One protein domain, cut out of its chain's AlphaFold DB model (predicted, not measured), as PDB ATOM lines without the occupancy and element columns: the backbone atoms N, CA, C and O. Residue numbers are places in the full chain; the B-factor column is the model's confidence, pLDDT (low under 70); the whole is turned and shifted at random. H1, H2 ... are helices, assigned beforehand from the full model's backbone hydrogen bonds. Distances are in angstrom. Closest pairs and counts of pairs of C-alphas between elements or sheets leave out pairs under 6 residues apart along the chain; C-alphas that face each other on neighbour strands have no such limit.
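Overview. This is residues 243 to 308 of the 318 residues of the protein "Toll/interleukin-1 receptor domain-containing protein" of Cryptosporangium phraense (UniProt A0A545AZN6). Picture a small rounded body of four short helices, in which H3 and H4 make a V that meets near residues 288 and 296, H1 sits by the open end of the V, and H2 packs on H4. The long link of residues 264 to 276, with no named element, loops from the end of H2 to the start of H3. The printed part has 66 residues, with the four helices in the order H1, H2, H3, H4 and no named strand; the class is all helix. The whole is compact, with a radius of gyration of the C-alphas of 10.6 A, and the C-alphas span 26 by 24 by 21 A.

Arrangement. Start at H1, residues 243 to 251, and go on to H2, residues 254 to 263; the two are only just apart, their closest C-alphas 8.2 A from each other. Next look at H3, residues 277 to 290: with its residues 277 to 282 alone it touches H1, and the closest C-alphas, those of Val 249 and Pro 277, are 5.7 A apart. H1 and H3 stand at a steep tilt of 43 degrees, opposite ways. H2 and H3 are close but not clearly touching, with the C-alphas of Gln 254 and Pro 277 the closest at 7.9 A, at a shallow tilt of 21 degrees, the same way. Then find H4, residues 296 to 307, which forms a helical hairpin with H3. These two only just touch, with 3 pairs of C-alphas within 8 A; the closest are those of Leu 288 and Gly 296, 6.2 A apart, and the tilt is steep at 41 degrees, opposite ways. H4 touches H2 with its residues 300 to 304 alone; the C-alphas of Ile 260 and Val 303 are the closest at 6.5 A, and the tilt is steep at 62 degrees, opposite ways. H1 and H4 are close but not clearly touching, with the C-alphas of Leu 248 and Ala 304 the closest at 7.6 A. The helix packing is mostly crossed: of the 3 touching pairs, 0 are at a shallow tilt. In H1, H2, H3 and H4 every O i to N i+4 pair is within hydrogen-bond range.

Along the chain. Find C-alpha 243 at (-27.479, 37.077, 8.381); from there H1 runs 12.0 A to C-alpha 251. H2 is 14.5 A long from C-alpha 254 to C-alpha 263. H3, the longest helix with 14 residues, runs 20.1 A from C-alpha 277 at (-25.908, 36.489, 22.287) to C-alpha 290. H4 runs 16.6 A from C-alpha 296 to C-alpha 307 at (-11.606, 32.266, 12.558).

Size, cuts and confidence. Look for the two C-alphas farthest apart at Asp 290 and Arg 308, 27.2 A from each other. The printed part has no cut. The link from H2 to H3 is long, with 13 residues; those from H1 to H2 and from H3 to H4 are tight. The mean pLDDT of the printed part is 73.3, and in the B-factor column you find values under 70 at residues 251 to 263, 265 to 270, 272 to 275 and 307.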
ATOM      1  N   ARG A 243     -28.115  38.365   8.698       88.88
ATOM      2  CA  ARG A 243     -27.479  37.077   8.381       88.88
ATOM      3  C   ARG A 243     -26.145  36.946   9.117       88.88
ATOM      4  O   ARG A 243     -25.907  35.919   9.738       88.88
ATOM      5  N   GLU A 244     -25.313  37.984   9.071       87.94
ATOM      6  CA  GLU A 244     -24.013  38.016   9.755       87.94
ATOM      7  C   GLU A 244     -24.185  37.992  11.277       87.94
ATOM      8  O   GLU A 244     -23.465  37.273  11.955       87.94
ATOM      9  N   LEU A 245     -25.176  38.705  11.821       85.31
ATOM     10  CA  LEU A 245     -25.467  38.696  13.259       85.31
ATOM     11  C   LEU A 245     -25.865  37.306  13.760       85.31
ATOM     12  O   LEU A 245     -25.381  36.876  14.801       85.31
ATOM     13  N   ARG A 246     -26.718  36.593  13.017       81.06
ATOM     14  CA  ARG A 246     -27.087  35.211  13.356       81.06
ATOM     15  C   ARG A 246     -25.899  34.266  13.230       81.06
ATOM     16  O   ARG A 246     -25.641  33.505  14.149       81.06
ATOM     17  N   ALA A 247     -25.115  34.395  12.164       82.06
ATOM     18  CA  ALA A 247     -23.906  33.599  12.004       82.06
ATOM     19  C   ALA A 247     -22.881  33.845  13.124       82.06
ATOM     20  O   ALA A 247     -22.216  32.909  13.543       82.06
ATOM     21  N   LEU A 248     -22.760  35.078  13.632       76.88
ATOM     22  CA  LEU A 248     -21.884  35.396  14.764       76.88
ATOM     23  C   LEU A 248     -22.369  34.776  16.078       76.88
ATOM     24  O   LEU A 248     -21.545  34.443  16.922       76.88
ATOM     25  N   VAL A 249     -23.683  34.637  16.255       78.69
ATOM     26  CA  VAL A 249     -24.274  33.943  17.408       78.69
ATOM     27  C   VAL A 249     -24.017  32.444  17.334       78.69
ATOM     28  O   VAL A 249     -23.665  31.847  18.342       78.69
ATOM     29  N   ASP A 250     -24.182  31.853  16.154       72.88
ATOM     30  CA  ASP A 250     -24.080  30.402  15.984       72.88
ATOM     31  C   ASP A 250     -22.623  29.911  15.949       72.88
ATOM     32  O   ASP A 250     -22.356  28.745  16.229       72.88
ATOM     33  N   ALA A 251     -21.675  30.773  15.561       66.56
ATOM     34  CA  ALA A 251     -20.297  30.367  15.279       66.56
ATOM     35  C   ALA A 251     -19.284  30.647  16.400       66.56
ATOM     36  O   ALA A 251     -18.176  30.100  16.336       66.56
ATOM     37  N   PHE A 252     -19.629  31.500  17.372       57.12
ATOM     38  CA  PHE A 252     -18.688  31.999  18.378       57.12
ATOM     39  C   PHE A 252     -19.288  32.030  19.778       57.12
ATOM     40  O   PHE A 252     -20.333  32.641  20.017       57.12
ATOM     41  N   GLU A 253     -18.557  31.432  20.713       56.62
ATOM     42  CA  GLU A 253     -18.867  31.481  22.139       56.62
ATOM     43  C   GLU A 253     -18.407  32.807  22.765       56.62
ATOM     44  O   GLU A 253     -17.641  33.576  22.178       56.62
ATOM     45  N   GLN A 254     -18.877  33.093  23.983       51.16
ATOM     46  CA  GLN A 254     -18.667  34.377  24.666       51.16
ATOM     47  C   GLN A 254     -17.207  34.860  24.669       51.16
ATOM     48  O   GLN A 254     -16.949  36.038  24.398       51.16
ATOM     49  N   ASP A 255     -16.264  33.964  24.938       44.28
ATOM     50  CA  ASP A 255     -14.846  34.310  25.057       44.28
ATOM     51  C   ASP A 255     -14.218  34.630  23.685       44.28
ATOM     52  O   ASP A 255     -13.416  35.558  23.554       44.28
ATOM     53  N   GLU A 256     -14.683  33.976  22.614       50.88
ATOM     54  CA  GLU A 256     -14.270  34.267  21.234       50.88
ATOM     55  C   GLU A 256     -14.852  35.596  20.726       50.88
ATOM     56  O   GLU A 256     -14.207  36.320  19.967       50.88
ATOM     57  N   VAL A 257     -16.053  35.971  21.176       57.72
ATOM     58  CA  VAL A 257     -16.662  37.266  20.837       57.72
ATOM     59  C   VAL A 257     -15.853  38.429  21.416       57.72
ATOM     60  O   VAL A 257     -15.661  39.447  20.745       57.72
ATOM     61  N   VAL A 258     -15.336  38.286  22.641       56.12
ATOM     62  CA  VAL A 258     -14.446  39.289  23.248       56.12
ATOM     63  C   VAL A 258     -13.154  39.411  22.441       56.12
ATOM     64  O   VAL A 258     -12.766  40.533  22.104       56.12
ATOM     65  N   TYR A 259     -12.559  38.282  22.044       54.53
ATOM     66  CA  TYR A 259     -11.390  38.253  21.166       54.53
ATOM     67  C   TYR A 259     -11.643  38.979  19.836       54.53
ATOM     68  O   TYR A 259     -10.846  39.833  19.443       54.53
ATOM     69  N   ILE A 260     -12.772  38.708  19.168       65.38
ATOM     70  CA  ILE A 260     -13.142  39.381  17.915       65.38
ATOM     71  C   ILE A 260     -13.214  40.893  18.140       65.38
ATOM     72  O   ILE A 260     -12.585  41.645  17.397       65.38
ATOM     73  N   LEU A 261     -13.920  41.352  19.181       65.06
ATOM     74  CA  LEU A 261     -14.069  42.778  19.491       65.06
ATOM     75  C   LEU A 261     -12.742  43.464  19.853       65.06
ATOM     76  O   LEU A 261     -12.559  44.638  19.528       65.06
ATOM     77  N   ASP A 262     -11.813  42.765  20.501       53.94
ATOM     78  CA  ASP A 262     -10.468  43.273  20.781       53.94
ATOM     79  C   ASP A 262      -9.603  43.350  19.519       53.94
ATOM     80  O   ASP A 262      -9.000  44.392  19.257       53.94
ATOM     81  N   ARG A 263      -9.609  42.303  18.689       58.84
ATOM     82  CA  ARG A 263      -8.830  42.234  17.445       58.84
ATOM     83  C   ARG A 263      -9.249  43.293  16.425       58.84
ATOM     84  O   ARG A 263      -8.404  43.843  15.717       58.84
ATOM     85  N   VAL A 264     -10.534  43.640  16.378       73.06
ATOM     86  CA  VAL A 264     -11.026  44.733  15.520       73.06
ATOM     87  C   VAL A 264     -10.817  46.122  16.126       73.06
ATOM     88  O   VAL A 264     -11.041  47.112  15.440       73.06
ATOM     89  N   GLY A 265     -10.385  46.220  17.387       61.91
ATOM     90  CA  GLY A 265     -10.184  47.495  18.079       61.91
ATOM     91  C   GLY A 265     -11.476  48.163  18.561       61.91
ATOM     92  O   GLY A 265     -11.518  49.386  18.696       61.91
ATOM     93  N   PHE A 266     -12.539  47.395  18.830       67.94
ATOM     94  CA  PHE A 266     -13.805  47.942  19.316       67.94
ATOM     95  C   PHE A 266     -13.615  48.580  20.711       67.94
ATOM     96  O   PHE A 266     -13.153  47.883  21.631       67.94
ATOM     97  N   PRO A 267     -14.001  49.859  20.924       64.31
ATOM     98  CA  PRO A 267     -13.715  50.588  22.161       64.31
ATOM     99  C   PRO A 267     -14.248  49.883  23.413       64.31
ATOM    100  O   PRO A 267     -15.456  49.713  23.575       64.31
ATOM    101  N   ARG A 268     -13.346  49.503  24.331       55.59
ATOM    102  CA  ARG A 268     -13.682  48.735  25.548       55.59
ATOM    103  C   ARG A 268     -14.713  49.431  26.439       55.59
ATOM    104  O   ARG A 268     -15.633  48.774  26.909       55.59
ATOM    105  N   GLY A 269     -14.611  50.753  26.605       56.88
ATOM    106  CA  GLY A 269     -15.557  51.550  27.402       56.88
ATOM    107  C   GLY A 269     -16.963  51.662  26.802       56.88
ATOM    108  O   GLY A 269     -17.897  52.027  27.506       56.88
ATOM    109  N   SER A 270     -17.120  51.314  25.524       65.38
ATOM    110  CA  SER A 270     -18.402  51.345  24.818       65.38
ATOM    111  C   SER A 270     -19.008  49.953  24.644       65.38
ATOM    112  O   SER A 270     -20.071  49.834  24.041       65.38
ATOM    113  N   ARG A 271     -18.353  48.882  25.120       77.69
ATOM    114  CA  ARG A 271     -18.856  47.514  24.939       77.69
ATOM    115  C   ARG A 271     -20.132  47.301  25.760       77.69
ATOM    116  O   ARG A 271     -20.150  47.617  26.950       77.69
ATOM    117  N   PRO A 272     -21.200  46.755  25.157       69.12
ATOM    118  CA  PRO A 272     -22.391  46.402  25.910       69.12
ATOM    119  C   PRO A 272     -22.073  45.279  26.904       69.12
ATOM    120  O   PRO A 272     -21.254  44.408  26.624       69.12
ATOM    121  N   ALA A 273     -22.750  45.272  28.054       66.62
ATOM    122  CA  ALA A 273     -22.679  44.145  28.978       66.62
ATOM    123  C   ALA A 273     -23.165  42.861  28.290       66.62
ATOM    124  O   ALA A 273     -24.111  42.904  27.488       66.62
ATOM    125  N   TRP A 274     -22.528  41.737  28.628       65.81
ATOM    126  CA  TRP A 274     -22.929  40.434  28.114       65.81
ATOM    127  C   TRP A 274     -24.374  40.107  28.507       65.81
ATOM    128  O   TRP A 274     -24.873  40.509  29.559       65.81
ATOM    129  N   GLY A 275     -25.060  39.404  27.618       67.81
ATOM    130  CA  GLY A 275     -26.461  39.029  27.735       67.81
ATOM    131  C   GLY A 275     -26.794  38.019  26.640       67.81
ATOM    132  O   GLY A 275     -25.875  37.418  26.087       67.81
ATOM    133  N   PRO A 276     -28.074  37.837  26.276       77.31
ATOM    134  CA  PRO A 276     -28.442  36.927  25.196       77.31
ATOM    135  C   PRO A 276     -27.619  37.226  23.924       77.31
ATOM    136  O   PRO A 276     -27.635  38.385  23.487       77.31
ATOM    137  N   PRO A 277     -26.921  36.242  23.322       71.12
ATOM    138  CA  PRO A 277     -25.908  36.489  22.287       71.12
ATOM    139  C   PRO A 277     -26.392  37.356  21.117       71.12
ATOM    140  O   PRO A 277     -25.736  38.320  20.725       71.12
ATOM    141  N   LEU A 278     -27.603  37.102  20.612       80.00
ATOM    142  CA  LEU A 278     -28.184  37.903  19.530       80.00
ATOM    143  C   LEU A 278     -28.467  39.351  19.966       80.00
ATOM    144  O   LEU A 278     -28.218  40.303  19.227       80.00
ATOM    145  N   THR A 279     -28.937  39.538  21.202       77.12
ATOM    146  CA  THR A 279     -29.174  40.874  21.774       77.12
ATOM    147  C   THR A 279     -27.865  41.634  21.964       77.12
ATOM    148  O   THR A 279     -27.811  42.841  21.720       77.12
ATOM    149  N   PHE A 280     -26.805  40.939  22.377       85.25
ATOM    150  CA  PHE A 280     -25.466  41.502  22.481       85.25
ATOM    151  C   PHE A 280     -24.971  42.000  21.116       85.25
ATOM    152  O   PHE A 280     -24.633  43.178  20.979       85.25
ATOM    153  N   TRP A 281     -25.028  41.156  20.083       86.50
ATOM    154  CA  TRP A 281     -24.587  41.519  18.736       86.50
ATOM    155  C   TRP A 281     -25.414  42.651  18.113       86.50
ATOM    156  O   TRP A 281     -24.850  43.543  17.479       86.50
ATOM    157  N   HIS A 282     -26.724  42.724  18.376       87.62
ATOM    158  CA  HIS A 282     -27.531  43.887  17.986       87.62
ATOM    159  C   HIS A 282     -27.086  45.189  18.674       87.62
ATOM    160  O   HIS A 282     -27.112  46.250  18.046       87.62
ATOM    161  N   ARG A 283     -26.663  45.143  19.946       81.62
ATOM    162  CA  ARG A 283     -26.135  46.324  20.656       81.62
ATOM    163  C   ARG A 283     -24.787  46.762  20.090       81.62
ATOM    164  O   ARG A 283     -24.599  47.954  19.866       81.62
ATOM    165  N   VAL A 284     -23.890  45.816  19.805       81.44
ATOM    166  CA  VAL A 284     -22.621  46.089  19.108       81.44
ATOM    167  C   VAL A 284     -22.898  46.742  17.753       81.44
ATOM    168  O   VAL A 284     -22.339  47.791  17.449       81.44
ATOM    169  N   ASN A 285     -23.817  46.183  16.967       91.88
ATOM    170  CA  ASN A 285     -24.138  46.697  15.640       91.88
ATOM    171  C   ASN A 285     -24.752  48.108  15.663       91.88
ATOM    172  O   ASN A 285     -24.442  48.941  14.813       91.88
ATOM    173  N   ARG A 286     -25.579  48.406  16.672       85.06
ATOM    174  CA  ARG A 286     -26.104  49.759  16.898       85.06
ATOM    175  C   ARG A 286     -24.974  50.761  17.136       85.06
ATOM    176  O   ARG A 286     -24.931  51.788  16.471       85.06
ATOM    177  N   LEU A 287     -24.018  50.421  18.001       81.56
ATOM    178  CA  LEU A 287     -22.862  51.273  18.297       81.56
ATOM    179  C   LEU A 287     -21.978  51.514  17.064       81.56
ATOM    180  O   LEU A 287     -21.447  52.610  16.893       81.56
ATOM    181  N   LEU A 288     -21.836  50.522  16.179       86.44
ATOM    182  CA  LEU A 288     -21.168  50.705  14.885       86.44
ATOM    183  C   LEU A 288     -21.906  51.729  14.012       86.44
ATOM    184  O   LEU A 288     -21.276  52.633  13.459       86.44
ATOM    185  N   GLY A 289     -23.238  51.636  13.950       81.69
ATOM    186  CA  GLY A 289     -24.093  52.607  13.260       81.69
ATOM    187  C   GLY A 289     -23.968  54.025  13.827       81.69
ATOM    188  O   GLY A 289     -23.852  54.989  13.065       81.69
ATOM    189  N   ASP A 290     -23.878  54.136  15.153       80.62
ATOM    190  CA  ASP A 290     -23.698  55.400  15.876       80.62
ATOM    191  C   ASP A 290     -22.286  55.986  15.691       80.62
ATOM    192  O   ASP A 290     -22.063  57.186  15.869       80.62
ATOM    193  N   GLY A 291     -21.326  55.175  15.233       77.38
ATOM    194  CA  GLY A 291     -19.979  55.620  14.892       77.38
ATOM    195  C   GLY A 291     -18.884  55.248  15.864       77.38
ATOM    196  O   GLY A 291     -17.814  55.845  15.769       77.38
ATOM    197  N   ALA A 292     -19.114  54.277  16.748       73.81
ATOM    198  CA  ALA A 292     -18.071  53.742  17.619       73.81
ATOM    199  C   ALA A 292     -16.849  53.256  16.821       73.81
ATOM    200  O   ALA A 292     -15.726  53.345  17.308       73.81
ATOM    201  N   MET A 293     -17.065  52.783  15.586       78.50
ATOM    202  CA  MET A 293     -16.009  52.423  14.642       78.50
ATOM    203  C   MET A 293     -16.537  52.532  13.207       78.50
ATOM    204  O   MET A 293     -17.580  51.956  12.899       78.50
ATOM    205  N   ARG A 294     -15.860  53.287  12.327       73.38
ATOM    206  CA  ARG A 294     -16.345  53.522  10.950       73.38
ATOM    207  C   ARG A 294     -16.338  52.221  10.139       73.38
ATOM    208  O   ARG A 294     -17.378  51.758   9.702       73.38
ATOM    209  N   ASP A 295     -15.204  51.562  10.025       78.69
ATOM    210  CA  ASP A 295     -15.025  50.292   9.310       78.69
ATOM    211  C   ASP A 295     -15.404  49.049  10.139       78.69
ATOM    212  O   ASP A 295     -15.077  47.918   9.775       78.69
ATOM    213  N   GLY A 296     -16.094  49.228  11.269       80.31
ATOM    214  CA  GLY A 296     -16.142  48.187  12.283       80.31
ATOM    215  C   GLY A 296     -16.910  46.932  11.895       80.31
ATOM    216  O   GLY A 296     -16.466  45.833  12.212       80.31
ATOM    217  N   GLY A 297     -18.005  47.064  11.143       85.94
ATOM    218  CA  GLY A 297     -18.711  45.900  10.611       85.94
ATOM    219  C   GLY A 297     -17.874  45.123   9.596       85.94
ATOM    220  O   GLY A 297     -17.984  43.904   9.531       85.94
ATOM    221  N   SER A 298     -17.018  45.789   8.811       85.50
ATOM    222  CA  SER A 298     -16.117  45.117   7.859       85.50
ATOM    223  C   SER A 298     -15.071  44.295   8.596       85.50
ATOM    224  O   SER A 298     -14.919  43.113   8.317       85.50
ATOM    225  N   ARG A 299     -14.427  44.898   9.600       81.38
ATOM    226  CA  ARG A 299     -13.365  44.252  10.377       81.38
ATOM    227  C   ARG A 299     -13.875  43.077  11.209       81.38
ATOM    228  O   ARG A 299     -13.181  42.077  11.332       81.38
ATOM    229  N   ILE A 300     -15.093  43.169  11.755       83.88
ATOM    230  CA  ILE A 300     -15.715  42.052  12.489       83.88
ATOM    231  C   ILE A 300     -15.931  40.856  11.567       83.88
ATOM    232  O   ILE A 300     -15.629  39.735  11.958       83.88
ATOM    233  N   VAL A 301     -16.418  41.087  10.348       88.38
ATOM    234  CA  VAL A 301     -16.653  40.007   9.382       88.38
ATOM    235  C   VAL A 301     -15.345  39.426   8.857       88.38
ATOM    236  O   VAL A 301     -15.238  38.211   8.748       88.38
ATOM    237  N   GLU A 302     -14.337  40.261   8.610       81.12
ATOM    238  CA  GLU A 302     -12.991  39.826   8.226       81.12
ATOM    239  C   GLU A 302     -12.388  38.891   9.283       81.12
ATOM    240  O   GLU A 302     -12.101  37.733   8.987       81.12
ATOM    241  N   VAL A 303     -12.325  39.328  10.544       72.56
ATOM    242  CA  VAL A 303     -11.833  38.489  11.648       72.56
ATOM    243  C   VAL A 303     -12.688  37.229  11.831       72.56
ATOM    244  O   VAL A 303     -12.149  36.147  12.056       72.56
ATOM    245  N   ALA A 304     -14.015  37.329  11.709       76.00
ATOM    246  CA  ALA A 304     -14.903  36.170  11.805       76.00
ATOM    247  C   ALA A 304     -14.654  35.154  10.675       76.00
ATOM    248  O   ALA A 304     -14.653  33.950  10.929       76.00
ATOM    249  N   SER A 305     -14.390  35.619   9.449       80.75
ATOM    250  CA  SER A 305     -14.043  34.762   8.310       80.75
ATOM    251  C   SER A 305     -12.684  34.085   8.477       80.75
ATOM    252  O   SER A 305     -12.536  32.926   8.110       80.75
ATOM    253  N   GLU A 306     -11.707  34.747   9.099       75.50
ATOM    254  CA  GLU A 306     -10.413  34.134   9.414       75.50
ATOM    255  C   GLU A 306     -10.555  33.022  10.461       75.50
ATOM    256  O   GLU A 306      -9.933  31.968  10.341       75.50
ATOM    257  N   LEU A 307     -11.382  33.243  11.488       65.56
ATOM    258  CA  LEU A 307     -11.606  32.266  12.558       65.56
ATOM    259  C   LEU A 307     -12.540  31.125  12.145       65.56
ATOM    260  O   LEU A 307     -12.480  30.038  12.728       65.56
ATOM    261  N   ARG A 308     -13.431  31.369  11.176       77.62
ATOM    262  CA  ARG A 308     -14.367  30.383  10.620       77.62
ATOM    263  C   ARG A 308     -14.402  30.478   9.086       77.62
ATOM    264  O   ARG A 308     -15.414  30.909   8.526       77.62
TER     265      ARG A 308